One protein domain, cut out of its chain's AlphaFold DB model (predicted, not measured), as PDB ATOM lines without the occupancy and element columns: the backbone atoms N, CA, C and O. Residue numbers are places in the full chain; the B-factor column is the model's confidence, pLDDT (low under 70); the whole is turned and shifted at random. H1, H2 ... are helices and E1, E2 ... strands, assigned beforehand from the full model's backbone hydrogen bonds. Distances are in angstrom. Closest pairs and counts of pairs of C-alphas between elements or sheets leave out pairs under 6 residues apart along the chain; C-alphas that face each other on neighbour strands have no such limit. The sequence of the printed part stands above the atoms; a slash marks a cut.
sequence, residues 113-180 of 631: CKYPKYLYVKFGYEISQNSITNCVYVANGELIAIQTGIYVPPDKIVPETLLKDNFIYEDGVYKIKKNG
ATOM      1  N   CYS A 113     123.099 145.340  96.873       55.69
ATOM      2  CA  CYS A 113     122.513 144.080  96.434       55.69
ATOM      3  C   CYS A 113     122.140 143.295  97.702       55.69
ATOM      4  O   CYS A 113     123.017 143.009  98.517       55.69
ATOM      5  N   LYS A 114     120.842 143.025  97.907       65.06
ATOM      6  CA  LYS A 114     120.305 142.392  99.128       65.06
ATOM      7  C   LYS A 114     120.920 141.006  99.381       65.06
ATOM      8  O   LYS A 114     121.013 140.585 100.529       65.06
ATOM      9  N   TYR A 115     121.390 140.335  98.322       69.69
ATOM     10  CA  TYR A 115     121.922 138.975  98.357       69.69
ATOM     11  C   TYR A 115     123.321 138.876  97.729       69.69
ATOM     12  O   TYR A 115     123.617 139.568  96.751       69.69
ATOM     13  N   PRO A 116     124.204 138.015  98.264       71.25
ATOM     14  CA  PRO A 116     125.559 137.887  97.754       71.25
ATOM     15  C   PRO A 116     125.611 137.098  96.435       71.25
ATOM     16  O   PRO A 116     124.999 136.036  96.294       71.25
ATOM     17  N   LYS A 117     126.405 137.607  95.485       82.62
ATOM     18  CA  LYS A 117     126.589 137.018  94.153       82.62
ATOM     19  C   LYS A 117     127.729 136.011  94.134       82.62
ATOM     20  O   LYS A 117     128.894 136.405  94.208       82.62
ATOM     21  N   TYR A 118     127.405 134.729  94.011       84.25
ATOM     22  CA  TYR A 118     128.390 133.651  93.939       84.25
ATOM     23  C   TYR A 118     128.007 132.629  92.885       84.25
ATOM     24  O   TYR A 118     126.828 132.358  92.683       84.25
ATOM     25  N   LEU A 119     129.025 132.040  92.263       88.00
ATOM     26  CA  LEU A 119     128.872 130.860  91.432       88.00
ATOM     27  C   LEU A 119     129.169 129.621  92.272       88.00
ATOM     28  O   LEU A 119     130.226 129.527  92.905       88.00
ATOM     29  N   TYR A 120     128.236 128.681  92.269       90.50
ATOM     30  CA  TYR A 120     128.384 127.374  92.883       90.50
ATOM     31  C   TYR A 120     128.444 126.312  91.796       90.50
ATOM     32  O   TYR A 120     127.634 126.333  90.874       90.50
ATOM     33  N   VAL A 121     129.396 125.391  91.915       91.50
ATOM     34  CA  VAL A 121     129.623 124.313  90.949       91.50
ATOM     35  C   VAL A 121     129.622 122.984  91.674       91.50
ATOM     36  O   VAL A 121     130.257 122.848  92.725       91.50
ATOM     37  N   LYS A 122     128.894 122.017  91.124       92.56
ATOM     38  CA  LYS A 122     128.802 120.667  91.655       92.56
ATOM     39  C   LYS A 122     130.182 120.005  91.653       92.56
ATOM     40  O   LYS A 122     130.943 120.113  90.693       92.56
ATOM     41  N   PHE A 123     130.532 119.348  92.753       92.69
ATOM     42  CA  PHE A 123     131.783 118.609  92.874       92.69
ATOM     43  C   PHE A 123     131.890 117.536  91.779       92.69
ATOM     44  O   PHE A 123     130.917 116.843  91.500       92.69
ATOM     45  N   GLY A 124     133.076 117.411  91.180       90.06
ATOM     46  CA  GLY A 124     133.343 116.471  90.086       90.06
ATOM     47  C   GLY A 124     133.111 117.028  88.679       90.06
ATOM     48  O   GLY A 124     133.441 116.347  87.717       90.06
ATOM     49  N   TYR A 125     132.637 118.270  88.552       87.81
ATOM     50  CA  TYR A 125     132.424 118.915  87.259       87.81
ATOM     51  C   TYR A 125     133.344 120.125  87.052       87.81
ATOM     52  O   TYR A 125     133.546 120.943  87.954       87.81
ATOM     53  N   GLU A 126     133.871 120.256  85.834       82.12
ATOM     54  CA  GLU A 126     134.474 121.488  85.322       82.12
ATOM     55  C   GLU A 126     133.412 122.283  84.553       82.12
ATOM     56  O   GLU A 126     132.536 121.708  83.907       82.12
ATOM     57  N   ILE A 127     133.475 123.615  84.619       80.69
ATOM     58  CA  ILE A 127     132.551 124.482  83.886       80.69
ATOM     59  C   ILE A 127     133.296 125.469  82.994       80.69
ATOM     60  O   ILE A 127     134.278 126.093  83.401       80.69
ATOM     61  N   SER A 128     132.764 125.674  81.791       69.75
ATOM     62  CA  SER A 128     133.107 126.825  80.960       69.75
ATOM     63  C   SER A 128     132.112 127.958  81.238       69.75
ATOM     64  O   SER A 128     130.927 127.706  81.456       69.75
ATOM     65  N   GLN A 129     132.569 129.215  81.253       62.62
ATOM     66  CA  GLN A 129     131.687 130.366  81.521       62.62
ATOM     67  C   GLN A 129     130.534 130.466  80.513       62.62
ATOM     68  O   GLN A 129     129.422 130.820  80.895       62.62
ATOM     69  N   ASN A 130     130.770 130.047  79.268       65.50
ATOM     70  CA  ASN A 130     129.783 130.080  78.187       65.50
ATOM     71  C   ASN A 130     128.653 129.048  78.361       65.50
ATOM     72  O   ASN A 130     127.700 129.054  77.590       65.50
ATOM     73  N   SER A 131     128.748 128.154  79.350       76.12
ATOM     74  CA  SER A 131     127.762 127.093  79.584       76.12
ATOM     75  C   SER A 131     126.593 127.528  80.480       76.12
ATOM     76  O   SER A 131     125.613 126.797  80.590       76.12
ATOM     77  N   ILE A 132     126.665 128.692  81.138       82.56
ATOM     78  CA  ILE A 132     125.639 129.137  82.093       82.56
ATOM     79  C   ILE A 132     124.571 129.964  81.370       82.56
ATOM     80  O   ILE A 132     124.861 131.036  80.850       82.56
ATOM     81  N   THR A 133     123.318 129.509  81.406       78.94
ATOM     82  CA  THR A 133     122.158 130.218  80.841       78.94
ATOM     83  C   THR A 133     121.136 130.474  81.949       78.94
ATOM     84  O   THR A 133     120.848 129.581  82.737       78.94
ATOM     85  N   ASN A 134     120.592 131.693  82.056       82.38
ATOM     86  CA  ASN A 134     119.629 132.069  83.110       82.38
ATOM     87  C   ASN A 134     120.107 131.732  84.539       82.38
ATOM     88  O   ASN A 134     119.348 131.230  85.363       82.38
ATOM     89  N   CYS A 135     121.377 132.016  84.838       85.25
ATOM     90  CA  CYS A 135     122.018 131.740  86.131       85.25
ATOM     91  C   CYS A 135     122.196 130.255  86.486       85.25
ATOM     92  O   CYS A 135     122.656 129.971  87.588       85.25
ATOM     93  N   VAL A 136     121.904 129.309  85.591       87.75
ATOM     94  CA  VAL A 136     122.071 127.870  85.839       87.75
ATOM     95  C   VAL A 136     122.824 127.183  84.702       87.75
ATOM     96  O   VAL A 136     122.861 127.653  83.568       87.75
ATOM     97  N   TYR A 137     123.418 126.037  85.002       89.50
ATOM     98  CA  TYR A 137     123.878 125.082  84.003       89.50
ATOM     99  C   TYR A 137     123.380 123.698  84.400       89.50
ATOM    100  O   TYR A 137     123.657 123.232  85.507       89.50
ATOM    101  N   VAL A 138     122.627 123.069  83.500       87.44
ATOM    102  CA  VAL A 138     122.065 121.730  83.671       87.44
ATOM    103  C   VAL A 138     122.624 120.851  82.562       87.44
ATOM    104  O   VAL A 138     122.542 121.211  81.390       87.44
ATOM    105  N   ALA A 139     123.185 119.704  82.926       85.94
ATOM    106  CA  ALA A 139     123.669 118.700  81.985       85.94
ATOM    107  C   ALA A 139     123.094 117.340  82.380       85.94
ATOM    108  O   ALA A 139     123.039 117.020  83.564       85.94
ATOM    109  N   ASN A 140     122.635 116.552  81.404       83.19
ATOM    110  CA  ASN A 140     122.063 115.215  81.626       83.19
ATOM    111  C   ASN A 140     120.944 115.175  82.692       83.19
ATOM    112  O   ASN A 140     120.848 114.229  83.468       83.19
ATOM    113  N   GLY A 141     120.113 116.224  82.763       83.50
ATOM    114  CA  GLY A 141     119.035 116.327  83.756       83.50
ATOM    115  C   GLY A 141     119.504 116.624  85.188       83.50
ATOM    116  O   GLY A 141     118.720 116.503  86.126       83.50
ATOM    117  N   GLU A 142     120.763 117.022  85.380       88.06
ATOM    118  CA  GLU A 142     121.338 117.358  86.679       88.06
ATOM    119  C   GLU A 142     121.828 118.811  86.733       88.06
ATOM    120  O   GLU A 142     122.438 119.314  85.789       88.06
ATOM    121  N   LEU A 143     121.579 119.494  87.857       90.88
ATOM    122  CA  LEU A 143     122.111 120.829  88.118       90.88
ATOM    123  C   LEU A 143     123.627 120.755  88.361       90.88
ATOM    124  O   LEU A 143     124.086 120.216  89.365       90.88
ATOM    125  N   ILE A 144     124.409 121.329  87.449       90.50
ATOM    126  CA  ILE A 144     125.875 121.334  87.510       90.50
ATOM    127  C   ILE A 144     126.404 122.640  88.096       90.50
ATOM    128  O   ILE A 144     127.352 122.627  88.881       90.50
ATOM    129  N   ALA A 145     125.802 123.778  87.750       90.00
ATOM    130  CA  ALA A 145     126.195 125.063  88.317       90.00
ATOM    131  C   ALA A 145     125.016 126.015  88.491       90.00
ATOM    132  O   ALA A 145     124.033 125.951  87.757       90.00
ATOM    133  N   ILE A 146     125.138 126.919  89.460       90.31
ATOM    134  CA  ILE A 146     124.117 127.920  89.768       90.31
ATOM    135  C   ILE A 146     124.742 129.216  90.293       90.31
ATOM    136  O   ILE A 146     125.653 129.201  91.128       90.31
ATOM    137  N   GLN A 147     124.255 130.349  89.797       89.31
ATOM    138  CA  GLN A 147     124.616 131.693  90.236       89.31
ATOM    139  C   GLN A 147     123.538 132.238  91.178       89.31
ATOM    140  O   GLN A 147     122.366 132.325  90.822       89.31
ATOM    141  N   THR A 148     123.936 132.634  92.386       88.56
ATOM    142  CA  THR A 148     123.020 133.201  93.389       88.56
ATOM    143  C   THR A 148     122.998 134.724  93.345       88.56
ATOM    144  O   THR A 148     123.973 135.351  92.932       88.56
ATOM    145  N   GLY A 149     121.918 135.345  93.834       83.06
ATOM    146  CA  GLY A 149     121.841 136.805  94.017       83.06
ATOM    147  C   GLY A 149     121.799 137.631  92.722       83.06
ATOM    148  O   GLY A 149     122.061 138.836  92.749       83.06
ATOM    149  N   ILE A 150     121.487 136.993  91.593       85.38
ATOM    150  CA  ILE A 150     121.225 137.630  90.299       85.38
ATOM    151  C   ILE A 150     119.745 137.431  89.985       85.38
ATOM    152  O   ILE A 150     119.207 136.354  90.236       85.38
ATOM    153  N   TYR A 151     119.094 138.489  89.495       85.88
ATOM    154  CA  TYR A 151     117.681 138.442  89.136       85.88
ATOM    155  C   TYR A 151     117.460 137.506  87.947       85.88
ATOM    156  O   TYR A 151     118.134 137.646  86.924       85.88
ATOM    157  N   VAL A 152     116.509 136.588  88.083       84.94
ATOM    158  CA  VAL A 152     116.068 135.681  87.020       84.94
ATOM    159  C   VAL A 152     114.567 135.892  86.827       84.94
ATOM    160  O   VAL A 152     113.834 135.827  87.808       84.94
ATOM    161  N   PRO A 153     114.088 136.175  85.606       85.31
ATOM    162  CA  PRO A 153     112.656 136.270  85.336       85.31
ATOM    163  C   PRO A 153     111.908 134.963  85.679       85.31
ATOM    164  O   PRO A 153     112.451 133.886  85.414       85.31
ATOM    165  N   PRO A 154     110.679 135.014  86.236       83.50
ATOM    166  CA  PRO A 154     109.911 133.817  86.602       83.50
ATOM    167  C   PRO A 154     109.667 132.827  85.452       83.50
ATOM    168  O   PRO A 154     109.576 131.632  85.694       83.50
ATOM    169  N   ASP A 155     109.605 133.303  84.207       85.69
ATOM    170  CA  ASP A 155     109.455 132.496  82.986       85.69
ATOM    171  C   ASP A 155     110.722 131.708  82.605       85.69
ATOM    172  O   ASP A 155     110.679 130.839  81.738       85.69
ATOM    173  N   LYS A 156     111.857 131.995  83.254       84.00
ATOM    174  CA  LYS A 156     113.179 131.441  82.924       84.00
ATOM    175  C   LYS A 156     113.783 130.585  84.035       84.00
ATOM    176  O   LYS A 156     114.971 130.260  83.971       84.00
ATOM    177  N   ILE A 157     112.995 130.237  85.052       88.12
ATOM    178  CA  ILE A 157     113.457 129.422  86.177       88.12
ATOM    179  C   ILE A 157     113.502 127.936  85.815       88.12
ATOM    180  O   ILE A 157     112.666 127.429  85.070       88.12
ATOM    181  N   VAL A 158     114.460 127.213  86.393       87.12
ATOM    182  CA  VAL A 158     114.442 125.745  86.365       87.12
ATOM    183  C   VAL A 158     113.383 125.172  87.315       87.12
ATOM    184  O   VAL A 158     113.129 125.776  88.361       87.12
ATOM    185  N   PRO A 159     112.812 123.991  87.003       85.75
ATOM    186  CA  PRO A 159     111.928 123.263  87.909       85.75
ATOM    187  C   PRO A 159     112.530 123.062  89.306       85.75
ATOM    188  O   PRO A 159     113.714 122.744  89.441       85.75
ATOM    189  N   GLU A 160     111.702 123.173  90.348       84.12
ATOM    190  CA  GLU A 160     112.124 123.003  91.749       84.12
ATOM    191  C   GLU A 160     112.740 121.618  92.016       84.12
ATOM    192  O   GLU A 160     113.687 121.484  92.793       84.12
ATOM    193  N   THR A 161     112.296 120.597  91.277       85.12
ATOM    194  CA  THR A 161     112.850 119.237  91.316       85.12
ATOM    195  C   THR A 161     114.342 119.177  90.962       85.12
ATOM    196  O   THR A 161     115.055 118.323  91.490       85.12
ATOM    197  N   LEU A 162     114.852 120.096  90.128       87.06
ATOM    198  CA  LEU A 162     116.278 120.181  89.782       87.06
ATOM    199  C   LEU A 162     117.121 120.866  90.862       87.06
ATOM    200  O   LEU A 162     118.330 120.645  90.915       87.06
ATOM    201  N   LEU A 163     116.505 121.671  91.732       85.19
ATOM    202  CA  LEU A 163     117.205 122.345  92.827       85.19
ATOM    203  C   LEU A 163     117.492 121.402  94.011       85.19
ATOM    204  O   LEU A 163     118.341 121.739  94.837       85.19
ATOM    205  N   LYS A 164     116.818 120.235  94.067       77.44
ATOM    206  CA  LYS A 164     117.053 119.097  94.987       77.44
ATOM    207  C   LYS A 164     117.293 119.502  96.454       77.44
ATOM    208  O   LYS A 164     118.206 118.995  97.099       77.44
ATOM    209  N   ASP A 165     116.523 120.461  96.977       82.38
ATOM    210  CA  ASP A 165     116.692 121.071  98.315       82.38
ATOM    211  C   ASP A 165     118.034 121.777  98.581       82.38
ATOM    212  O   ASP A 165     118.235 122.366  99.652       82.38
ATOM    213  N   ASN A 166     118.960 121.774  97.622       88.00
ATOM    214  CA  ASN A 166     120.229 122.462  97.766       88.00
ATOM    215  C   ASN A 166     120.054 123.983  97.642       88.00
ATOM    216  O   ASN A 166     120.669 124.771  98.373       88.00
ATOM    217  N   PHE A 167     119.176 124.393  96.728       91.62
ATOM    218  CA  PHE A 167     118.896 125.783  96.392       91.62
ATOM    219  C   PHE A 167     117.394 126.061  96.412       91.62
ATOM    220  O   PHE A 167     116.579 125.148  96.336       91.62
ATOM    221  N   ILE A 168     117.039 127.335  96.531       91.75
ATOM    222  CA  ILE A 168     115.657 127.813  96.498       91.75
ATOM    223  C   ILE A 168     115.581 129.100  95.677       91.75
ATOM    224  O   ILE A 168     116.547 129.867  95.639       91.75
ATOM    225  N   TYR A 169     114.459 129.324  95.003       89.94
ATOM    226  CA  TYR A 169     114.187 130.555  94.270       89.94
ATOM    227  C   TYR A 169     113.178 131.408  95.043       89.94
ATOM    228  O   TYR A 169     112.044 130.995  95.255       89.94
ATOM    229  N   GLU A 170     113.598 132.596  95.470       88.50
ATOM    230  CA  GLU A 170     112.790 133.527  96.265       88.50
ATOM    231  C   GLU A 170     113.208 134.968  95.957       88.50
ATOM    232  O   GLU A 170     114.389 135.241  95.739       88.50
ATOM    233  N   ASP A 171     112.269 135.916  96.006       85.12
ATOM    234  CA  ASP A 171     112.518 137.340  95.721       85.12
ATOM    235  C   ASP A 171     113.179 137.600  94.352       85.12
ATOM    236  O   ASP A 171     113.992 138.516  94.201       85.12
ATOM    237  N   GLY A 172     112.876 136.772  93.349       84.50
ATOM    238  CA  GLY A 172     113.445 136.916  92.009       84.50
ATOM    239  C   GLY A 172     114.876 136.394  91.853       84.50
ATOM    240  O   GLY A 172     115.488 136.654  90.820       84.50
ATOM    241  N   VAL A 173     115.451 135.711  92.854       88.38
ATOM    242  CA  VAL A 173     116.844 135.227  92.818       88.38
ATOM    243  C   VAL A 173     116.989 133.802  93.353       88.38
ATOM    244  O   VAL A 173     116.251 133.372  94.238       88.38
ATOM    245  N   TYR A 174     118.021 133.089  92.895       90.06
ATOM    246  CA  TYR A 174     118.448 131.839  93.526       90.06
ATOM    247  C   TYR A 174     119.233 132.089  94.823       90.06
ATOM    248  O   TYR A 174     120.114 132.959  94.885       90.06
ATOM    249  N   LYS A 175     118.944 131.283  95.850       88.94
ATOM    250  CA  LYS A 175     119.576 131.276  97.177       88.94
ATOM    251  C   LYS A 175     120.009 129.857  97.546       88.94
ATOM    252  O   LYS A 175     119.435 128.877  97.081       88.94
ATOM    253  N   ILE A 176     121.020 129.743  98.406       89.00
ATOM    254  CA  ILE A 176     121.433 128.453  98.971       89.00
ATOM    255  C   ILE A 176     120.521 128.096 100.152       89.00
ATOM    256  O   ILE A 176     120.355 128.913 101.055       89.00
ATOM    257  N   LYS A 177     119.940 126.891 100.145       89.75
ATOM    258  CA  LYS A 177     119.083 126.367 101.222       89.75
ATOM    259  C   LYS A 177     119.869 125.375 102.076       89.75
ATOM    260  O   LYS A 177     120.109 125.618 103.257       89.75
ATOM    261  N   LYS A 178     120.365 124.299 101.461       90.25
ATOM    262  CA  LYS A 178     121.179 123.264 102.110       90.25
ATOM    263  C   LYS A 178     122.350 122.890 101.212       90.25
ATOM    264  O   LYS A 178     122.261 122.890  99.998       90.25
ATOM    265  N   ASN A 179     123.502 122.572 101.782       90.06
ATOM    266  CA  ASN A 179     124.630 122.131 100.965       90.06
ATOM    267  C   ASN A 179     125.436 121.101 101.738       90.06
ATOM    268  O   ASN A 179     126.100 121.447 102.722       90.06
ATOM    269  N   GLY A 180     125.301 119.843 101.314       91.50
ATOM    270  CA  GLY A 180     125.927 118.697 101.955       91.50
ATOM    271  C   GLY A 180     127.444 118.837 101.978       91.50
ATOM    272  O   GLY A 180     128.054 119.331 101.031       91.50
TER     273      GLY A 180
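AT A GLANCE: This is residues 113 to 180 of the 631 residues of an uncharacterized protein of Blautia hansenii DSM 20583 (UniProt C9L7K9). A small three-stranded antiparallel sheet, in the order E1, E3, E2, has a second small sheet, the hairpin of E4 and E5, packed by E5 on the last part of its inner strand E3. The short helix H1 only grazes the larger sheet, and a long loop, residues 123 to 135, joins its two edge strands. The printed part has 68 residues, with E1, E2, E3, H1, E4 and E5 along the chain; it is mostly strand, with under half of the residues in named elements. It is compact and rounded, with a radius of gyration of the C-alphas of 11.2 A and spans of 30 by 25 by 22 A.

HOW THE PARTS SIT: E3, residues 142 to 148, is antiparallel to E1, residues 118 to 122, at 167 degrees, with N 122 and O 144 2.8 A apart. E3 and E2, residues 136 to 139, form a hairpin at 170 degrees, with N 137 and O 145 2.8 A apart. E4, residues 167 to 170, and E5, residues 173 to 176, form another hairpin at 144 degrees, with N 175 and O 168 2.8 A apart. The closest C-alphas of E3 and E5 are those of Thr 148 and Tyr 174, 4.8 A apart. H1, residues 160 to 163, grazes the larger sheet with residues 161 to 163; its closest C-alpha to E3 is that of Leu 162, 6.1 A from that of Leu 143. H1 is too short for an O i to N i+4 pair; its one O i to N i+3 pair is within range. E1 and E5 are apart.

IN THESE COORDINATES: E3 is the longest strand, 17.3 A from C-alpha 142 to C-alpha 148; E1 spans 13.2 A, beginning at C-alpha 118 (128.390, 133.651, 93.939). E5 ends at C-alpha 176 (121.433, 128.453, 98.971).

THE WHOLE: The C-alphas of Cys 113 and Asn 140 are the two farthest apart, 32.4 A. The printed part has no cut; the links E1 to E2 and E3 to H1 are long. Confidence is low, under 70, at residues 113 to 115 and 128 to 130.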